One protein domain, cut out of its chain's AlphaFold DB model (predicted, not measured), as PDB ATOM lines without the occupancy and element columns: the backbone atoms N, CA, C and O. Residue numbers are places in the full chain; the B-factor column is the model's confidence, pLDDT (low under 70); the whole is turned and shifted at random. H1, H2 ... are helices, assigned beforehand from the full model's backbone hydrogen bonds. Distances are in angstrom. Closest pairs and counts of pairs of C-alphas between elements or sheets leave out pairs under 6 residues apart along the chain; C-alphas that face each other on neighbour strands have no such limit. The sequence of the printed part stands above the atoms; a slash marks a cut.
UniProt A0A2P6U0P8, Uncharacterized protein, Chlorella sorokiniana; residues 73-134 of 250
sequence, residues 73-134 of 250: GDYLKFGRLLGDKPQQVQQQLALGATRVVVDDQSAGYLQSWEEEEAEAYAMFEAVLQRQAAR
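Overview. This is residues 73 to 134 of the 250 residues of an uncharacterized protein of Chlorella sorokiniana (UniProt A0A2P6U0P8). One long helix, H3, has its first part packed against two short helices, H1 and H2, in a small compact head, while the rest of H3 sticks out from that head as an arm, residues 118 to 134 standing free. H1 and H2 cross each other steeply, and the link from H2 to H3 loops round the head's far end from the arm. The printed part has 62 residues with three named helices, in the order H1, H2, H3, and no named strand; the class is all helix. The whole is loose, with a radius of gyration of the C-alphas of 15.0 A, and it spans 50 by 22 by 16 A, the arm making the length.

Along the chain. The longest helix, H3, holds residues 104 to 132 and measures 41.7 A from first to last C-alpha, from C-alpha 104 at (197.202, 221.841, 177.425) to C-alpha 132 at (188.404, 257.680, 196.906). H1 holds residues 73 to 82, starts with C-alpha 73 at (192.295, 221.026, 185.064) and is 14.5 A long. H2 holds residues 86 to 95 and is 14.4 A long.

Arrangement. H3 touches H1 with residues 105 to 110 alone; the closest C-alphas are those of Gly 73 and Ser 106, 4.5 A apart. Their lines stand at a shallow tilt of 31 degrees, and they run the same way. H3 only just touches H2, with 3 pairs of C-alphas within 8 A, and with its residues 110 to 114 alone. The closest C-alphas there are those of Pro 86 and Leu 110, 6.9 A apart, and the two helices run opposite ways at a steep tilt of 52 degrees. H1 and H2 touch, with the C-alphas of Gly 79 and Val 89 closest at 6.0 A, and they run opposite ways at a steep tilt of 67 degrees. The helix packing is mostly crossed, but only just: 1 of the 3 touching pairs is at a shallow tilt. In H1 and H2 every O i to N i+4 pair is within hydrogen-bond range; in H3 it is 24 of 25.

Size, cuts and confidence. The two C-alphas farthest apart are those of Arg 99 and Arg 134, 50.3 A. Residues 94 to 99 also stand free. Without the stretches that stand free, the body has 39 residues and spans 22 by 21 by 15 A. The link from H1 to H2 is tight, with 3 residues, and that from H2 to H3 is short, with 8. The printed part has no cut. The mean pLDDT of the printed part is 76.1; under 70 are residues 97, 99, 121, 124 to 126 and 128 to 134.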
ATOM      1  N   GLY A  73     193.581 220.407 185.370       81.38
ATOM      2  CA  GLY A  73     192.295 221.026 185.064       81.38
ATOM      3  C   GLY A  73     191.197 220.647 186.060       81.38
ATOM      4  O   GLY A  73     190.383 221.498 186.416       81.38
ATOM      5  N   ASP A  74     191.186 219.407 186.549       82.44
ATOM      6  CA  ASP A  74     190.173 218.946 187.505       82.44
ATOM      7  C   ASP A  74     190.366 219.576 188.886       82.44
ATOM      8  O   ASP A  74     189.399 220.031 189.503       82.44
ATOM      9  N   TYR A  75     191.616 219.704 189.336       82.31
ATOM     10  CA  TYR A  75     191.926 220.399 190.586       82.31
ATOM     11  C   TYR A  75     191.615 221.889 190.529       82.31
ATOM     12  O   TYR A  75     191.118 222.442 191.506       82.31
ATOM     13  N   LEU A  76     191.863 222.542 189.395       83.81
ATOM     14  CA  LEU A  76     191.546 223.959 189.227       83.81
ATOM     15  C   LEU A  76     190.038 224.207 189.251       83.81
ATOM     16  O   LEU A  76     189.577 225.106 189.950       83.81
ATOM     17  N   LYS A  77     189.251 223.375 188.560       84.50
ATOM     18  CA  LYS A  77     187.782 223.442 188.621       84.50
ATOM     19  C   LYS A  77     187.264 223.208 190.040       84.50
ATOM     20  O   LYS A  77     186.343 223.895 190.476       84.50
ATOM     21  N   PHE A  78     187.856 222.255 190.761       83.25
ATOM     22  CA  PHE A  78     187.492 221.975 192.147       83.25
ATOM     23  C   PHE A  78     187.852 223.135 193.081       83.25
ATOM     24  O   PHE A  78     186.996 223.598 193.828       83.25
ATOM     25  N   GLY A  79     189.069 223.673 192.994       84.50
ATOM     26  CA  GLY A  79     189.482 224.830 193.788       84.50
ATOM     27  C   GLY A  79     188.604 226.053 193.532       84.50
ATOM     28  O   GLY A  79     188.177 226.713 194.478       84.50
ATOM     29  N   ARG A  80     188.202 226.284 192.276       82.62
ATOM     30  CA  ARG A  80     187.255 227.352 191.931       82.62
ATOM     31  C   ARG A  80     185.904 227.193 192.636       82.62
ATOM     32  O   ARG A  80     185.332 228.185 193.079       82.62
ATOM     33  N   LEU A  81     185.395 225.965 192.772       84.12
ATOM     34  CA  LEU A  81     184.155 225.678 193.510       84.12
ATOM     35  C   LEU A  81     184.293 225.930 195.017       84.12
ATOM     36  O   LEU A  81     183.318 226.321 195.656       84.12
ATOM     37  N   LEU A  82     185.486 225.719 195.578       84.62
ATOM     38  CA  LEU A  82     185.783 226.011 196.983       84.62
ATOM     39  C   LEU A  82     186.020 227.507 197.242       84.62
ATOM     40  O   LEU A  82     186.020 227.931 198.397       84.62
ATOM     41  N   GLY A  83     186.164 228.308 196.184       80.19
ATOM     42  CA  GLY A  83     186.532 229.719 196.275       80.19
ATOM     43  C   GLY A  83     188.033 229.945 196.477       80.19
ATOM     44  O   GLY A  83     188.430 231.044 196.861       80.19
ATOM     45  N   ASP A  84     188.857 228.925 196.227       83.00
ATOM     46  CA  ASP A  84     190.312 229.038 196.253       83.00
ATOM     47  C   ASP A  84     190.817 229.746 194.998       83.00
ATOM     48  O   ASP A  84     190.264 229.596 193.908       83.00
ATOM     49  N   LYS A  85     191.914 230.488 195.140       83.75
ATOM     50  CA  LYS A  85     192.565 231.161 194.010       83.75
ATOM     51  C   LYS A  85     193.365 230.177 193.158       83.75
ATOM     52  O   LYS A  85     193.961 229.251 193.717       83.75
ATOM     53  N   PRO A  86     193.531 230.425 191.847       81.25
ATOM     54  CA  PRO A  86     194.314 229.550 190.971       81.25
ATOM     55  C   PRO A  86     195.745 229.318 191.493       81.25
ATOM     56  O   PRO A  86     196.227 228.184 191.517       81.25
ATOM     57  N   GLN A  87     196.394 230.361 192.026       82.56
ATOM     58  CA  GLN A  87     197.724 230.257 192.643       82.56
ATOM     59  C   GLN A  87     197.742 229.411 193.924       82.56
ATOM     60  O   GLN A  87     198.716 228.707 194.183       82.56
ATOM     61  N   GLN A  88     196.675 229.460 194.728       83.69
ATOM     62  CA  GLN A  88     196.575 228.665 195.955       83.69
ATOM     63  C   GLN A  88     196.420 227.184 195.625       83.69
ATOM     64  O   GLN A  88     197.091 226.359 196.235       83.69
ATOM     65  N   VAL A  89     195.612 226.856 194.615       83.25
ATOM     66  CA  VAL A  89     195.460 225.482 194.126       83.25
ATOM     67  C   VAL A  89     196.798 224.950 193.613       83.25
ATOM     68  O   VAL A  89     197.230 223.878 194.027       83.25
ATOM     69  N   GLN A  90     197.518 225.718 192.786       81.00
ATOM     70  CA  GLN A  90     198.850 225.318 192.318       81.00
ATOM     71  C   GLN A  90     199.844 225.125 193.472       81.00
ATOM     72  O   GLN A  90     200.583 224.141 193.490       81.00
ATOM     73  N   GLN A  91     199.847 226.026 194.458       84.25
ATOM     74  CA  GLN A  91     200.730 225.927 195.619       84.25
ATOM     75  C   GLN A  91     200.396 224.708 196.490       84.25
ATOM     76  O   GLN A  91     201.306 224.020 196.949       84.25
ATOM     77  N   GLN A  92     199.114 224.399 196.690       84.06
ATOM     78  CA  GLN A  92     198.677 223.210 197.423       84.06
ATOM     79  C   GLN A  92     199.089 221.919 196.710       84.06
ATOM     80  O   GLN A  92     199.562 220.992 197.362       84.06
ATOM     81  N   LEU A  93     198.978 221.868 195.380       82.31
ATOM     82  CA  LEU A  93     199.426 220.715 194.594       82.31
ATOM     83  C   LEU A  93     200.953 220.564 194.620       82.31
ATOM     84  O   LEU A  93     201.459 219.451 194.743       82.31
ATOM     85  N   ALA A  94     201.688 221.679 194.583       80.69
ATOM     86  CA  ALA A  94     203.143 221.677 194.706       80.69
ATOM     87  C   ALA A  94     203.617 221.209 196.095       80.69
ATOM     88  O   ALA A  94     204.589 220.461 196.196       80.69
ATOM     89  N   LEU A  95     202.926 221.614 197.167       81.81
ATOM     90  CA  LEU A  95     203.237 221.224 198.549       81.81
ATOM     91  C   LEU A  95     202.787 219.795 198.883       81.81
ATOM     92  O   LEU A  95     203.438 219.115 199.673       81.81
ATOM     93  N   GLY A  96     201.685 219.336 198.288       76.50
ATOM     94  CA  GLY A  96     201.095 218.020 198.533       76.50
ATOM     95  C   GLY A  96     201.844 216.850 197.894       76.50
ATOM     96  O   GLY A  96     201.422 215.708 198.064       76.50
ATOM     97  N   ALA A  97     202.928 217.112 197.151       62.31
ATOM     98  CA  ALA A  97     203.664 216.125 196.352       62.31
ATOM     99  C   ALA A  97     202.768 215.296 195.404       62.31
ATOM    100  O   ALA A  97     203.146 214.207 194.958       62.31
ATOM    101  N   THR A  98     201.578 215.807 195.079       70.69
ATOM    102  CA  THR A  98     200.636 215.177 194.163       70.69
ATOM    103  C   THR A  98     201.203 215.290 192.756       70.69
ATOM    104  O   THR A  98     201.443 216.383 192.247       70.69
ATOM    105  N   ARG A  99     201.450 214.148 192.109       64.12
ATOM    106  CA  ARG A  99     201.839 214.135 190.696       64.12
ATOM    107  C   ARG A  99     200.602 214.444 189.875       64.12
ATOM    108  O   ARG A  99     199.708 213.614 189.795       64.12
ATOM    109  N   VAL A 100     200.555 215.638 189.308       71.31
ATOM    110  CA  VAL A 100     199.445 216.108 188.484       71.31
ATOM    111  C   VAL A 100     199.921 216.178 187.042       71.31
ATOM    112  O   VAL A 100     201.017 216.672 186.775       71.31
ATOM    113  N   VAL A 101     199.110 215.676 186.113       76.50
ATOM    114  CA  VAL A 101     199.395 215.811 184.681       76.50
ATOM    115  C   VAL A 101     198.985 217.216 184.242       76.50
ATOM    116  O   VAL A 101     197.849 217.645 184.468       76.50
ATOM    117  N   VAL A 102     199.937 217.959 183.677       73.94
ATOM    118  CA  VAL A 102     199.692 219.289 183.112       73.94
ATOM    119  C   VAL A 102     199.203 219.100 181.682       73.94
ATOM    120  O   VAL A 102     199.997 218.839 180.785       73.94
ATOM    121  N   ASP A 103     197.892 219.206 181.493       77.75
ATOM    122  CA  ASP A 103     197.263 219.116 180.175       77.75
ATOM    123  C   ASP A 103     197.200 220.498 179.511       77.75
ATOM    124  O   ASP A 103     196.964 221.499 180.191       77.75
ATOM    125  N   ASP A 104     197.295 220.574 178.182       74.69
ATOM    126  CA  ASP A 104     197.202 221.841 177.425       74.69
ATOM    127  C   ASP A 104     195.882 222.598 177.686       74.69
ATOM    128  O   ASP A 104     195.817 223.827 177.662       74.69
ATOM    129  N   GLN A 105     194.821 221.860 178.022       72.50
ATOM    130  CA  GLN A 105     193.515 222.400 178.414       72.50
ATOM    131  C   GLN A 105     193.558 223.144 179.761       72.50
ATOM    132  O   GLN A 105     192.785 224.075 179.986       72.50
ATOM    133  N   SER A 106     194.460 222.754 180.666       75.50
ATOM    134  CA  SER A 106     194.599 223.378 181.987       75.50
ATOM    135  C   SER A 106     195.263 224.755 181.911       75.50
ATOM    136  O   SER A 106     194.885 225.648 182.668       75.50
ATOM    137  N   ALA A 107     196.167 224.962 180.948       75.25
ATOM    138  CA  ALA A 107     196.800 226.256 180.701       75.25
ATOM    139  C   ALA A 107     195.788 227.296 180.193       75.25
ATOM    140  O   ALA A 107     195.724 228.403 180.724       75.25
ATOM    141  N   GLY A 108     194.934 226.917 179.232       80.75
ATOM    142  CA  GLY A 108     193.854 227.790 178.758       80.75
ATOM    143  C   GLY A 108     192.828 228.109 179.851       80.75
ATOM    144  O   GLY A 108     192.361 229.241 179.960       80.75
ATOM    145  N   TYR A 109     192.519 227.131 180.710       79.19
ATOM    146  CA  TYR A 109     191.608 227.337 181.834       79.19
ATOM    147  C   TYR A 109     192.184 228.299 182.882       79.19
ATOM    148  O   TYR A 109     191.472 229.202 183.320       79.19
ATOM    149  N   LEU A 110     193.470 228.156 183.234       81.19
ATOM    150  CA  LEU A 110     194.178 229.084 184.124       81.19
ATOM    151  C   LEU A 110     194.127 230.511 183.597       81.19
ATOM    152  O   LEU A 110     193.724 231.403 184.333       81.19
ATOM    153  N   GLN A 111     194.465 230.706 182.323       82.19
ATOM    154  CA  GLN A 111     194.473 232.033 181.722       82.19
ATOM    155  C   GLN A 111     193.080 232.673 181.746       82.19
ATOM    156  O   GLN A 111     192.935 233.807 182.186       82.19
ATOM    157  N   SER A 112     192.038 231.932 181.352       85.25
ATOM    158  CA  SER A 112     190.666 232.460 181.370       85.25
ATOM    159  C   SER A 112     190.179 232.811 182.781       85.25
ATOM    160  O   SER A 112     189.430 233.766 182.967       85.25
ATOM    161  N   TRP A 113     190.620 232.053 183.787       83.12
ATOM    162  CA  TRP A 113     190.274 232.308 185.178       83.12
ATOM    163  C   TRP A 113     191.052 233.508 185.740       83.12
ATOM    164  O   TRP A 113     190.470 234.345 186.424       83.12
ATOM    165  N   GLU A 114     192.336 233.647 185.409       82.50
ATOM    166  CA  GLU A 114     193.135 234.818 185.784       82.50
ATOM    167  C   GLU A 114     192.608 236.104 185.132       82.50
ATOM    168  O   GLU A 114     192.560 237.141 185.791       82.50
ATOM    169  N   GLU A 115     192.156 236.042 183.878       83.69
ATOM    170  CA  GLU A 115     191.521 237.167 183.181       83.69
ATOM    171  C   GLU A 115     190.187 237.567 183.836       83.69
ATOM    172  O   GLU A 115     189.951 238.753 184.070       83.69
ATOM    173  N   GLU A 116     189.349 236.596 184.217       78.19
ATOM    174  CA  GLU A 116     188.088 236.843 184.933       78.19
ATOM    175  C   GLU A 116     188.329 237.446 186.330       78.19
ATOM    176  O   GLU A 116     187.632 238.377 186.744       78.19
ATOM    177  N   GLU A 117     189.347 236.967 187.056       76.31
ATOM    178  CA  GLU A 117     189.746 237.578 188.327       76.31
ATOM    179  C   GLU A 117     190.301 238.988 188.119       76.31
ATOM    180  O   GLU A 117     189.938 239.893 188.869       76.31
ATOM    181  N   ALA A 118     191.139 239.210 187.105       75.19
ATOM    182  CA  ALA A 118     191.682 240.528 186.794       75.19
ATOM    183  C   ALA A 118     190.573 241.532 186.442       75.19
ATOM    184  O   ALA A 118     190.617 242.674 186.903       75.19
ATOM    185  N   GLU A 119     189.545 241.115 185.701       77.38
ATOM    186  CA  GLU A 119     188.370 241.940 185.407       77.38
ATOM    187  C   GLU A 119     187.565 242.249 186.680       77.38
ATOM    188  O   GLU A 119     187.202 243.404 186.933       77.38
ATOM    189  N   ALA A 120     187.343 241.250 187.540       71.75
ATOM    190  CA  ALA A 120     186.680 241.443 188.828       71.75
ATOM    191  C   ALA A 120     187.463 242.398 189.748       71.75
ATOM    192  O   ALA A 120     186.875 243.282 190.384       71.75
ATOM    193  N   TYR A 121     188.792 242.272 189.783       67.62
ATOM    194  CA  TYR A 121     189.680 243.166 190.519       67.62
ATOM    195  C   TYR A 121     189.688 244.579 189.932       67.62
ATOM    196  O   TYR A 121     189.626 245.537 190.701       67.62
ATOM    197  N   ALA A 122     189.666 244.735 188.608       71.75
ATOM    198  CA  ALA A 122     189.575 246.039 187.954       71.75
ATOM    199  C   ALA A 122     188.242 246.742 188.258       71.75
ATOM    200  O   ALA A 122     188.218 247.942 188.535       71.75
ATOM    201  N   MET A 123     187.124 246.008 188.284       71.88
ATOM    202  CA  MET A 123     185.828 246.557 188.697       71.88
ATOM    203  C   MET A 123     185.828 246.975 190.172       71.88
ATOM    204  O   MET A 123     185.290 248.029 190.520       71.88
ATOM    205  N   PHE A 124     186.456 246.185 191.046       66.50
ATOM    206  CA  PHE A 124     186.608 246.532 192.457       66.50
ATOM    207  C   PHE A 124     187.503 247.761 192.653       66.50
ATOM    208  O   PHE A 124     187.155 248.660 193.423       66.50
ATOM    209  N   GLU A 125     188.610 247.853 191.919       68.31
ATOM    210  CA  GLU A 125     189.487 249.018 191.937       68.31
ATOM    211  C   GLU A 125     188.767 250.256 191.397       68.31
ATOM    212  O   GLU A 125     188.835 251.310 192.018       68.31
ATOM    213  N   ALA A 126     187.977 250.139 190.329       65.88
ATOM    214  CA  ALA A 126     187.154 251.236 189.828       65.88
ATOM    215  C   ALA A 126     186.131 251.718 190.876       65.88
ATOM    216  O   ALA A 126     185.882 252.919 191.002       65.88
ATOM    217  N   VAL A 127     185.559 250.812 191.677       70.81
ATOM    218  CA  VAL A 127     184.674 251.171 192.798       70.81
ATOM    219  C   VAL A 127     185.451 251.844 193.929       70.81
ATOM    220  O   VAL A 127     184.986 252.859 194.451       70.81
ATOM    221  N   LEU A 128     186.635 251.343 194.286       69.69
ATOM    222  CA  LEU A 128     187.516 251.956 195.284       69.69
ATOM    223  C   LEU A 128     187.992 253.339 194.849       69.69
ATOM    224  O   LEU A 128     187.896 254.287 195.622       69.69
ATOM    225  N   GLN A 129     188.432 253.489 193.605       66.44
ATOM    226  CA  GLN A 129     188.819 254.765 193.020       66.44
ATOM    227  C   GLN A 129     187.622 255.711 192.951       66.44
ATOM    228  O   GLN A 129     187.771 256.888 193.243       66.44
ATOM    229  N   ARG A 130     186.404 255.227 192.674       59.47
ATOM    230  CA  ARG A 130     185.184 256.051 192.726       59.47
ATOM    231  C   ARG A 130     184.780 256.440 194.152       59.47
ATOM    232  O   ARG A 130     184.164 257.490 194.337       59.47
ATOM    233  N   GLN A 131     185.112 255.633 195.160       60.62
ATOM    234  CA  GLN A 131     184.951 255.989 196.573       60.62
ATOM    235  C   GLN A 131     186.034 256.968 197.047       60.62
ATOM    236  O   GLN A 131     185.714 257.916 197.758       60.62
ATOM    237  N   ALA A 132     187.279 256.796 196.605       58.88
ATOM    238  CA  ALA A 132     188.404 257.680 196.906       58.88
ATOM    239  C   ALA A 132     188.294 259.030 196.174       58.88
ATOM    240  O   ALA A 132     188.586 260.076 196.745       58.88
ATOM    241  N   ALA A 133     187.798 259.023 194.936       56.06
ATOM    242  CA  ALA A 133     187.513 260.208 194.131       56.06
ATOM    243  C   ALA A 133     186.148 260.829 194.452       56.06
ATOM    244  O   ALA A 133     185.769 261.825 193.835       56.06
ATOM    245  N   ARG A 134     185.383 260.273 195.402       52.53
ATOM    246  CA  ARG A 134     184.156 260.907 195.879       52.53
ATOM    247  C   ARG A 134     184.574 262.138 196.689       52.53
ATOM    248  O   ARG A 134     185.146 261.977 197.769       52.53
TER     249      ARG A 134